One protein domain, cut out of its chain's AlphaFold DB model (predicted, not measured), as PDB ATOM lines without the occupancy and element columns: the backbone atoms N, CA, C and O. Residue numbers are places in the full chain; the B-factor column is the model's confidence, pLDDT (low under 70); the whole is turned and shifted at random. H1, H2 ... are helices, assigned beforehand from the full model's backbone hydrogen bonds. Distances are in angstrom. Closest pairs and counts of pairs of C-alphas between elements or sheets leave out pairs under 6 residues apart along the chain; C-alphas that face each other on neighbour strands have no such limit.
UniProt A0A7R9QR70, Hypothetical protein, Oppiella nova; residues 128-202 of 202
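This is residues 128 to 202 of the 202 residues of the protein "Hypothetical protein" of Oppiella nova (UniProt A0A7R9QR70). A helical hairpin, H1 and H2 side by side, makes the body, and the third helix, H3, crosses near H2 on the side away from H1 with its far end sticking out from residue 193 on. The printed part has 75 residues with three named helices, H1, H2 and H3 in that order, no named strand, and the class all helix. It is only just compact, close to loose, with a radius of gyration of the C-alphas of 13.6 A and spans of 42 by 33 by 20 A.

H1, residues 128 to 149, and H2, residues 157 to 174, form a helical hairpin and touch, the closest C-alphas being those of Thr 137 and Leu 164, 6.4 A apart. They run opposite ways at a shallow tilt of 34 degrees, only just short of steep. H3, residues 183 to 201, is close to H2 but not clearly touching; the closest C-alphas, of Asn 163 and Met 185, are 7.5 A apart. Their lines are about perpendicular, at 82 degrees. H1 and H3 are apart. In H1, H2 and H3 every O i to N i+4 pair is within hydrogen-bond range.

H1 begins at C-alpha 128 (235.494, 371.383, 288.490) and is 31.5 A long. H2 is 25.1 A long. H3 is 27.0 A long and ends at C-alpha 201 (232.668, 364.085, 250.835).

The C-alphas of Ile 151 and Leu 202, the two farthest apart, are 42.6 A apart. The printed part has no cut, and both links are short. Residues 199 to 202 have pLDDT under 70.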
ATOM      1  N   ALA A 128     234.194 371.983 288.159       94.00
ATOM      2  CA  ALA A 128     235.494 371.383 288.490       94.00
ATOM      3  C   ALA A 128     235.631 369.955 287.925       94.00
ATOM      4  O   ALA A 128     236.733 369.451 287.712       94.00
ATOM      5  N   GLU A 129     234.492 369.322 287.654       90.69
ATOM      6  CA  GLU A 129     234.333 367.965 287.152       90.69
ATOM      7  C   GLU A 129     235.004 367.785 285.790       90.69
ATOM      8  O   GLU A 129     235.643 366.760 285.578       90.69
ATOM      9  N   VAL A 130     234.933 368.778 284.890       92.44
ATOM     10  CA  VAL A 130     235.609 368.671 283.585       92.44
ATOM     11  C   VAL A 130     237.128 368.656 283.750       92.44
ATOM     12  O   VAL A 130     237.807 367.855 283.116       92.44
ATOM     13  N   SER A 131     237.678 369.493 284.635       93.06
ATOM     14  CA  SER A 131     239.120 369.523 284.895       93.06
ATOM     15  C   SER A 131     239.593 368.241 285.570       93.06
ATOM     16  O   SER A 131     240.635 367.710 285.195       93.06
ATOM     17  N   HIS A 132     238.822 367.724 286.530       95.19
ATOM     18  CA  HIS A 132     239.118 366.444 287.169       95.19
ATOM     19  C   HIS A 132     239.106 365.303 286.150       95.19
ATOM     20  O   HIS A 132     240.072 364.550 286.075       95.19
ATOM     21  N   LEU A 133     238.052 365.219 285.332       94.81
ATOM     22  CA  LEU A 133     237.923 364.209 284.288       94.81
ATOM     23  C   LEU A 133     239.107 364.252 283.318       94.81
ATOM     24  O   LEU A 133     239.716 363.223 283.055       94.81
ATOM     25  N   VAL A 134     239.462 365.439 282.816       95.06
ATOM     26  CA  VAL A 134     240.591 365.592 281.890       95.06
ATOM     27  C   VAL A 134     241.894 365.131 282.539       95.06
ATOM     28  O   VAL A 134     242.614 364.339 281.938       95.06
ATOM     29  N   ASN A 135     242.193 365.577 283.761       96.12
ATOM     30  CA  ASN A 135     243.431 365.203 284.448       96.12
ATOM     31  C   ASN A 135     243.510 363.695 284.714       96.12
ATOM     32  O   ASN A 135     244.557 363.089 284.501       96.12
ATOM     33  N   GLU A 136     242.403 363.092 285.147       95.88
ATOM     34  CA  GLU A 136     242.311 361.656 285.393       95.88
ATOM     35  C   GLU A 136     242.503 360.858 284.095       95.88
ATOM     36  O   GLU A 136     243.350 359.972 284.047       95.88
ATOM     37  N   THR A 137     241.794 361.205 283.014       95.69
ATOM     38  CA  THR A 137     241.937 360.499 281.728       95.69
ATOM     39  C   THR A 137     243.333 360.677 281.130       95.69
ATOM     40  O   THR A 137     243.877 359.739 280.554       95.69
ATOM     41  N   VAL A 138     243.961 361.850 281.287       96.31
ATOM     42  CA  VAL A 138     245.357 362.055 280.867       96.31
ATOM     43  C   VAL A 138     246.297 361.139 281.647       96.31
ATOM     44  O   VAL A 138     247.153 360.506 281.033       96.31
ATOM     45  N   ALA A 139     246.144 361.041 282.970       96.06
ATOM     46  CA  ALA A 139     246.965 360.151 283.787       96.06
ATOM     47  C   ALA A 139     246.799 358.681 283.362       96.06
ATOM     48  O   ALA A 139     247.795 358.010 283.104       96.06
ATOM     49  N   GLU A 140     245.557 358.224 283.182       93.69
ATOM     50  CA  GLU A 140     245.236 356.866 282.717       93.69
ATOM     51  C   GLU A 140     245.887 356.549 281.358       93.69
ATOM     52  O   GLU A 140     246.478 355.484 281.176       93.69
ATOM     53  N   VAL A 141     245.809 357.477 280.398       93.94
ATOM     54  CA  VAL A 141     246.405 357.294 279.065       93.94
ATOM     55  C   VAL A 141     247.931 357.307 279.131       93.94
ATOM     56  O   VAL A 141     248.570 356.500 278.459       93.94
ATOM     57  N   LEU A 142     248.534 358.176 279.948       94.19
ATOM     58  CA  LEU A 142     249.985 358.199 280.143       94.19
ATOM     59  C   LEU A 142     250.497 356.898 280.759       94.19
ATOM     60  O   LEU A 142     251.540 356.402 280.337       94.19
ATOM     61  N   ASP A 143     249.782 356.341 281.731       94.12
ATOM     62  CA  ASP A 143     250.151 355.062 282.332       94.12
ATOM     63  C   ASP A 143     250.002 353.920 281.319       94.12
ATOM     64  O   ASP A 143     250.922 353.120 281.166       94.12
ATOM     65  N   ALA A 144     248.945 353.926 280.498       92.12
ATOM     66  CA  ALA A 144     248.802 352.966 279.404       92.12
ATOM     67  C   ALA A 144     249.941 353.050 278.367       92.12
ATOM     68  O   ALA A 144     250.389 352.014 277.876       92.12
ATOM     69  N   ILE A 145     250.425 354.259 278.042       94.19
ATOM     70  CA  ILE A 145     251.584 354.451 277.154       94.19
ATOM     71  C   ILE A 145     252.840 353.852 277.795       94.19
ATOM     72  O   ILE A 145     253.546 353.076 277.151       94.19
ATOM     73  N   LYS A 146     253.119 354.181 279.064       93.88
ATOM     74  CA  LYS A 146     254.298 353.663 279.779       93.88
ATOM     75  C   LYS A 146     254.287 352.136 279.849       93.88
ATOM     76  O   LYS A 146     255.329 351.528 279.624       93.88
ATOM     77  N   ASP A 147     253.129 351.542 280.124       92.75
ATOM     78  CA  ASP A 147     252.978 350.097 280.294       92.75
ATOM     79  C   ASP A 147     253.132 349.329 278.974       92.75
ATOM     80  O   ASP A 147     253.746 348.262 278.948       92.75
ATOM     81  N   ARG A 148     252.576 349.852 277.872       91.88
ATOM     82  CA  ARG A 148     252.567 349.165 276.567       91.88
ATOM     83  C   ARG A 148     253.826 349.415 275.751       91.88
ATOM     84  O   ARG A 148     254.362 348.490 275.147       91.88
ATOM     85  N   GLU A 149     254.279 350.663 275.719       93.94
ATOM     86  CA  GLU A 149     255.342 351.109 274.814       93.94
ATOM     87  C   GLU A 149     256.689 351.170 275.535       93.94
ATOM     88  O   GLU A 149     257.731 350.882 274.945       93.94
ATOM     89  N   GLY A 150     256.672 351.468 276.838       91.31
ATOM     90  CA  GLY A 150     257.852 351.673 277.669       91.31
ATOM     91  C   GLY A 150     258.246 353.145 277.811       91.31
ATOM     92  O   GLY A 150     257.922 353.998 276.987       91.31
ATOM     93  N   ILE A 151     258.979 353.438 278.884       91.12
ATOM     94  CA  ILE A 151     259.483 354.782 279.197       91.12
ATOM     95  C   ILE A 151     260.573 355.182 278.187       91.12
ATOM     96  O   ILE A 151     261.385 354.346 277.787       91.12
ATOM     97  N   ASP A 152     260.575 356.456 277.781       90.31
ATOM     98  CA  ASP A 152     261.543 357.074 276.857       90.31
ATOM     99  C   ASP A 152     261.622 356.439 275.458       90.31
ATOM    100  O   ASP A 152     262.609 356.603 274.736       90.31
ATOM    101  N   LYS A 153     260.566 355.731 275.040       91.25
ATOM    102  CA  LYS A 153     260.470 355.147 273.700       91.25
ATOM    103  C   LYS A 153     259.492 355.918 272.809       91.25
ATOM    104  O   LYS A 153     258.495 356.450 273.299       91.25
ATOM    105  N   PRO A 154     259.748 355.977 271.490       93.31
ATOM    106  CA  PRO A 154     258.755 356.455 270.538       93.31
ATOM    107  C   PRO A 154     257.493 355.589 270.597       93.31
ATOM    108  O   PRO A 154     257.593 354.368 270.672       93.31
ATOM    109  N   PHE A 155     256.325 356.221 270.497       93.06
ATOM    110  CA  PHE A 155     255.031 355.542 270.469       93.06
ATOM    111  C   PHE A 155     254.124 356.121 269.372       93.06
ATOM    112  O   PHE A 155     254.288 357.285 268.982       93.06
ATOM    113  N   PRO A 156     253.149 355.348 268.864       91.75
ATOM    114  CA  PRO A 156     252.175 355.858 267.906       91.75
ATOM    115  C   PRO A 156     251.164 356.772 268.611       91.75
ATOM    116  O   PRO A 156     250.289 356.295 269.319       91.75
ATOM    117  N   ALA A 157     251.242 358.091 268.417       91.06
ATOM    118  CA  ALA A 157     250.400 359.044 269.151       91.06
ATOM    119  C   ALA A 157     248.897 358.970 268.817       91.06
ATOM    120  O   ALA A 157     248.067 359.330 269.652       91.06
ATOM    121  N   GLU A 158     248.542 358.522 267.613       89.19
ATOM    122  CA  GLU A 158     247.165 358.507 267.105       89.19
ATOM    123  C   GLU A 158     246.179 357.716 267.992       89.19
ATOM    124  O   GLU A 158     245.229 358.333 268.481       89.19
ATOM    125  N   PRO A 159     246.378 356.411 268.278       89.50
ATOM    126  CA  PRO A 159     245.429 355.631 269.079       89.50
ATOM    127  C   PRO A 159     245.251 356.176 270.501       89.50
ATOM    128  O   PRO A 159     244.130 356.222 271.009       89.50
ATOM    129  N   TYR A 160     246.330 356.645 271.134       92.81
ATOM    130  CA  TYR A 160     246.275 357.221 272.480       92.81
ATOM    131  C   TYR A 160     245.567 358.580 272.494       92.81
ATOM    132  O   TYR A 160     244.752 358.841 273.378       92.81
ATOM    133  N   SER A 161     245.816 359.427 271.490       91.25
ATOM    134  CA  SER A 161     245.141 360.725 271.354       91.25
ATOM    135  C   SER A 161     243.647 360.545 271.099       91.25
ATOM    136  O   SER A 161     242.827 361.248 271.692       91.25
ATOM    137  N   PHE A 162     243.285 359.578 270.251       90.75
ATOM    138  CA  PHE A 162     241.891 359.247 269.996       90.75
ATOM    139  C   PHE A 162     241.206 358.687 271.245       90.75
ATOM    140  O   PHE A 162     240.118 359.144 271.586       90.75
ATOM    141  N   ASN A 163     241.841 357.756 271.966       92.69
ATOM    142  CA  ASN A 163     241.284 357.209 273.204       92.69
ATOM    143  C   ASN A 163     241.093 358.290 274.278       92.69
ATOM    144  O   ASN A 163     240.029 358.344 274.890       92.69
ATOM    145  N   LEU A 164     242.068 359.189 274.451       94.25
ATOM    146  CA  LEU A 164     241.958 360.340 275.349       94.25
ATOM    147  C   LEU A 164     240.747 361.209 274.990       94.25
ATOM    148  O   LEU A 164     239.894 361.478 275.837       94.25
ATOM    149  N   PHE A 165     240.651 361.620 273.723       92.56
ATOM    150  CA  PHE A 165     239.529 362.410 273.222       92.56
ATOM    151  C   PHE A 165     238.194 361.690 273.449       92.56
ATOM    152  O   PHE A 165     237.271 362.271 274.024       92.56
ATOM    153  N   ALA A 166     238.097 360.429 273.035       92.88
ATOM    154  CA  ALA A 166     236.881 359.637 273.118       92.88
ATOM    155  C   ALA A 166     236.428 359.454 274.570       92.88
ATOM    156  O   ALA A 166     235.268 359.711 274.876       92.88
ATOM    157  N   ASN A 167     237.332 359.095 275.483       94.25
ATOM    158  CA  ASN A 167     236.993 358.867 276.885       94.25
ATOM    159  C   ASN A 167     236.557 360.134 277.612       94.25
ATOM    160  O   ASN A 167     235.620 360.064 278.407       94.25
ATOM    161  N   ILE A 168     237.150 361.294 277.308       94.12
ATOM    162  CA  ILE A 168     236.666 362.574 277.843       94.12
ATOM    163  C   ILE A 168     235.211 362.808 277.408       94.12
ATOM    164  O   ILE A 168     234.366 363.147 278.236       94.12
ATOM    165  N   HIS A 169     234.879 362.574 276.134       91.25
ATOM    166  CA  HIS A 169     233.519 362.780 275.623       91.25
ATOM    167  C   HIS A 169     232.527 361.746 276.167       91.25
ATOM    168  O   HIS A 169     231.455 362.114 276.650       91.25
ATOM    169  N   MET A 170     232.882 360.462 276.135       91.88
ATOM    170  CA  MET A 170     232.025 359.376 276.616       91.88
ATOM    171  C   MET A 170     231.783 359.472 278.123       91.88
ATOM    172  O   MET A 170     230.660 359.249 278.577       91.88
ATOM    173  N   SER A 171     232.780 359.899 278.897       93.19
ATOM    174  CA  SER A 171     232.611 360.132 280.332       93.19
ATOM    175  C   SER A 171     231.728 361.345 280.595       93.19
ATOM    176  O   SER A 171     230.812 361.267 281.409       93.19
ATOM    177  N   ALA A 172     231.949 362.450 279.878       91.81
ATOM    178  CA  ALA A 172     231.167 363.669 280.060       91.81
ATOM    179  C   ALA A 172     229.683 363.493 279.692       91.81
ATOM    180  O   ALA A 172     228.819 364.083 280.337       91.81
ATOM    181  N   ILE A 173     229.381 362.702 278.657       90.75
ATOM    182  CA  ILE A 173     228.022 362.566 278.108       90.75
ATOM    183  C   ILE A 173     227.303 361.338 278.678       90.75
ATOM    184  O   ILE A 173     226.130 361.422 279.038       90.75
ATOM    185  N   PHE A 174     227.995 360.201 278.759       91.44
ATOM    186  CA  PHE A 174     227.406 358.902 279.097       91.44
ATOM    187  C   PHE A 174     227.931 358.315 280.408       91.44
ATOM    188  O   PHE A 174     227.466 357.254 280.815       91.44
ATOM    189  N   SER A 175     228.878 358.983 281.082       91.31
ATOM    190  CA  SER A 175     229.564 358.445 282.269       91.31
ATOM    191  C   SER A 175     230.226 357.084 282.006       91.31
ATOM    192  O   SER A 175     230.225 356.204 282.863       91.31
ATOM    193  N   GLN A 176     230.773 356.902 280.798       91.31
ATOM    194  CA  GLN A 176     231.419 355.666 280.353       91.31
ATOM    195  C   GLN A 176     232.879 355.908 279.953       91.31
ATOM    196  O   GLN A 176     233.189 356.899 279.294       91.31
ATOM    197  N   LYS A 177     233.753 354.960 280.309       90.06
ATOM    198  CA  LYS A 177     235.163 354.903 279.904       90.06
ATOM    199  C   LYS A 177     235.467 353.559 279.252       90.06
ATOM    200  O   LYS A 177     234.923 352.535 279.664       90.06
ATOM    201  N   TYR A 178     236.377 353.572 278.289       90.19
ATOM    202  CA  TYR A 178     236.796 352.402 277.529       90.19
ATOM    203  C   TYR A 178     238.315 352.318 277.446       90.19
ATOM    204  O   TYR A 178     239.013 353.322 277.271       90.19
ATOM    205  N   LYS A 179     238.845 351.099 277.531       87.50
ATOM    206  CA  LYS A 179     240.269 350.862 277.269       87.50
ATOM    207  C   LYS A 179     240.569 350.991 275.774       87.50
ATOM    208  O   LYS A 179     239.676 350.882 274.937       87.50
ATOM    209  N   ILE A 180     241.841 351.207 275.447       83.00
ATOM    210  CA  ILE A 180     242.311 351.427 274.070       83.00
ATOM    211  C   ILE A 180     241.984 350.237 273.155       83.00
ATOM    212  O   ILE A 180     241.605 350.434 272.010       83.00
ATOM    213  N   ASP A 181     242.119 349.017 273.667       82.69
ATOM    214  CA  ASP A 181     241.922 347.742 272.965       82.69
ATOM    215  C   ASP A 181     240.519 347.149 273.151       82.69
ATOM    216  O   ASP A 181     240.267 345.993 272.810       82.69
ATOM    217  N   GLN A 182     239.596 347.916 273.727       87.06
ATOM    218  CA  GLN A 182     238.235 347.450 273.910       87.06
ATOM    219  C   GLN A 182     237.467 347.540 272.585       87.06
ATOM    220  O   GLN A 182     237.538 348.553 271.888       87.06
ATOM    221  N   ALA A 183     236.680 346.512 272.261       87.50
ATOM    222  CA  ALA A 183     235.935 346.432 271.001       87.50
ATOM    223  C   ALA A 183     234.990 347.631 270.782       87.50
ATOM    224  O   ALA A 183     234.809 348.105 269.660       87.50
ATOM    225  N   GLU A 184     234.401 348.165 271.853       86.88
ATOM    226  CA  GLU A 184     233.576 349.372 271.795       86.88
ATOM    227  C   GLU A 184     234.363 350.592 271.311       86.88
ATOM    228  O   GLU A 184     233.808 351.451 270.622       86.88
ATOM    229  N   MET A 185     235.656 350.654 271.628       87.19
ATOM    230  CA  MET A 185     236.505 351.774 271.268       87.19
ATOM    231  C   MET A 185     236.934 351.746 269.807       87.19
ATOM    232  O   MET A 185     236.886 352.777 269.131       87.19
ATOM    233  N   GLU A 186     237.216 350.558 269.283       86.75
ATOM    234  CA  GLU A 186     237.399 350.344 267.846       86.75
ATOM    235  C   GLU A 186     236.128 350.693 267.065       86.75
ATOM    236  O   GLU A 186     236.185 351.398 266.055       86.75
ATOM    237  N   LYS A 187     234.961 350.265 267.562       88.69
ATOM    238  CA  LYS A 187     233.668 350.571 266.938       88.69
ATOM    239  C   LYS A 187     233.391 352.073 266.911       88.69
ATOM    240  O   LYS A 187     232.949 352.594 265.888       88.69
ATOM    241  N   PHE A 188     233.652 352.776 268.012       88.69
ATOM    242  CA  PHE A 188     233.500 354.227 268.065       88.69
ATOM    243  C   PHE A 188     234.462 354.930 267.101       88.69
ATOM    244  O   PHE A 188     234.026 355.826 266.382       88.69
ATOM    245  N   ASN A 189     235.725 354.494 267.017       87.88
ATOM    246  CA  ASN A 189     236.679 355.028 266.043       87.88
ATOM    247  C   ASN A 189     236.194 354.832 264.606       87.88
ATOM    248  O   ASN A 189     236.171 355.776 263.824       87.88
ATOM    249  N   TYR A 190     235.719 353.630 264.277       89.56
ATOM    250  CA  TYR A 190     235.159 353.334 262.961       89.56
ATOM    251  C   TYR A 190     233.985 354.262 262.615       89.56
ATOM    252  O   TYR A 190     233.963 354.861 261.540       89.56
ATOM    253  N   CYS A 191     233.036 354.439 263.539       88.75
ATOM    254  CA  CYS A 191     231.912 355.354 263.342       88.75
ATOM    255  C   CYS A 191     232.363 356.816 263.217       88.75
ATOM    256  O   CYS A 191     231.846 357.538 262.366       88.75
ATOM    257  N   PHE A 192     233.317 357.255 264.038       86.81
ATOM    258  CA  PHE A 192     233.833 358.621 264.014       86.81
ATOM    259  C   PHE A 192     234.562 358.929 262.703       86.81
ATOM    260  O   PHE A 192     234.258 359.924 262.049       86.81
ATOM    261  N   VAL A 193     235.474 358.055 262.273       86.25
ATOM    262  CA  VAL A 193     236.191 358.195 260.999       86.25
ATOM    263  C   VAL A 193     235.220 358.144 259.822       86.25
ATOM    264  O   VAL A 193     235.350 358.952 258.904       86.25
ATOM    265  N   GLY A 194     234.224 357.253 259.864       86.50
ATOM    266  CA  GLY A 194     233.151 357.204 258.871       86.50
ATOM    267  C   GLY A 194     232.414 358.539 258.773       86.50
ATOM    268  O   GLY A 194     232.356 359.127 257.700       86.50
ATOM    269  N   PHE A 195     231.972 359.083 259.908       83.06
ATOM    270  CA  PHE A 195     231.306 360.384 259.968       83.06
ATOM    271  C   PHE A 195     232.168 361.528 259.412       83.06
ATOM    272  O   PHE A 195     231.687 362.321 258.608       83.06
ATOM    273  N   ILE A 196     233.446 361.618 259.797       79.44
ATOM    274  CA  ILE A 196     234.360 362.651 259.281       79.44
ATOM    275  C   ILE A 196     234.591 362.490 257.774       79.44
ATOM    276  O   ILE A 196     234.666 363.483 257.052       79.44
ATOM    277  N   THR A 197     234.689 361.252 257.294       77.25
ATOM    278  CA  THR A 197     234.857 360.959 255.866       77.25
ATOM    279  C   THR A 197     233.619 361.367 255.077       77.25
ATOM    280  O   THR A 197     233.747 362.022 254.047       77.25
ATOM    281  N   ASP A 198     232.428 361.049 255.582       75.88
ATOM    282  CA  ASP A 198     231.164 361.453 254.972       75.88
ATOM    283  C   ASP A 198     231.027 362.979 254.947       75.88
ATOM    284  O   ASP A 198     230.684 363.541 253.908       75.88
ATOM    285  N   LEU A 199     231.392 363.669 256.036       67.38
ATOM    286  CA  LEU A 199     231.442 365.134 256.065       67.38
ATOM    287  C   LEU A 199     232.425 365.726 255.051       67.38
ATOM    288  O   LEU A 199     232.147 366.778 254.486       67.38
ATOM    289  N   GLY A 200     233.573 365.084 254.836       59.28
ATOM    290  CA  GLY A 200     234.571 365.529 253.862       59.28
ATOM    291  C   GLY A 200     234.182 365.280 252.401       59.28
ATOM    292  O   GLY A 200     234.821 365.838 251.509       59.28
ATOM    293  N   ASN A 201     233.166 364.447 252.162       54.22
ATOM    294  CA  ASN A 201     232.668 364.085 250.835       54.22
ATOM    295  C   ASN A 201     231.354 364.801 250.451       54.22
ATOM    296  O   ASN A 201     230.883 364.600 249.328       54.22
ATOM    297  N   LEU A 202     230.766 365.594 251.359       48.06
ATOM    298  CA  LEU A 202     229.657 366.526 251.090       48.06
ATOM    299  C   LEU A 202     230.165 367.804 250.403       48.06
ATOM    300  O   LEU A 202     229.439 368.304 249.515       48.06
TER     301      LEU A 202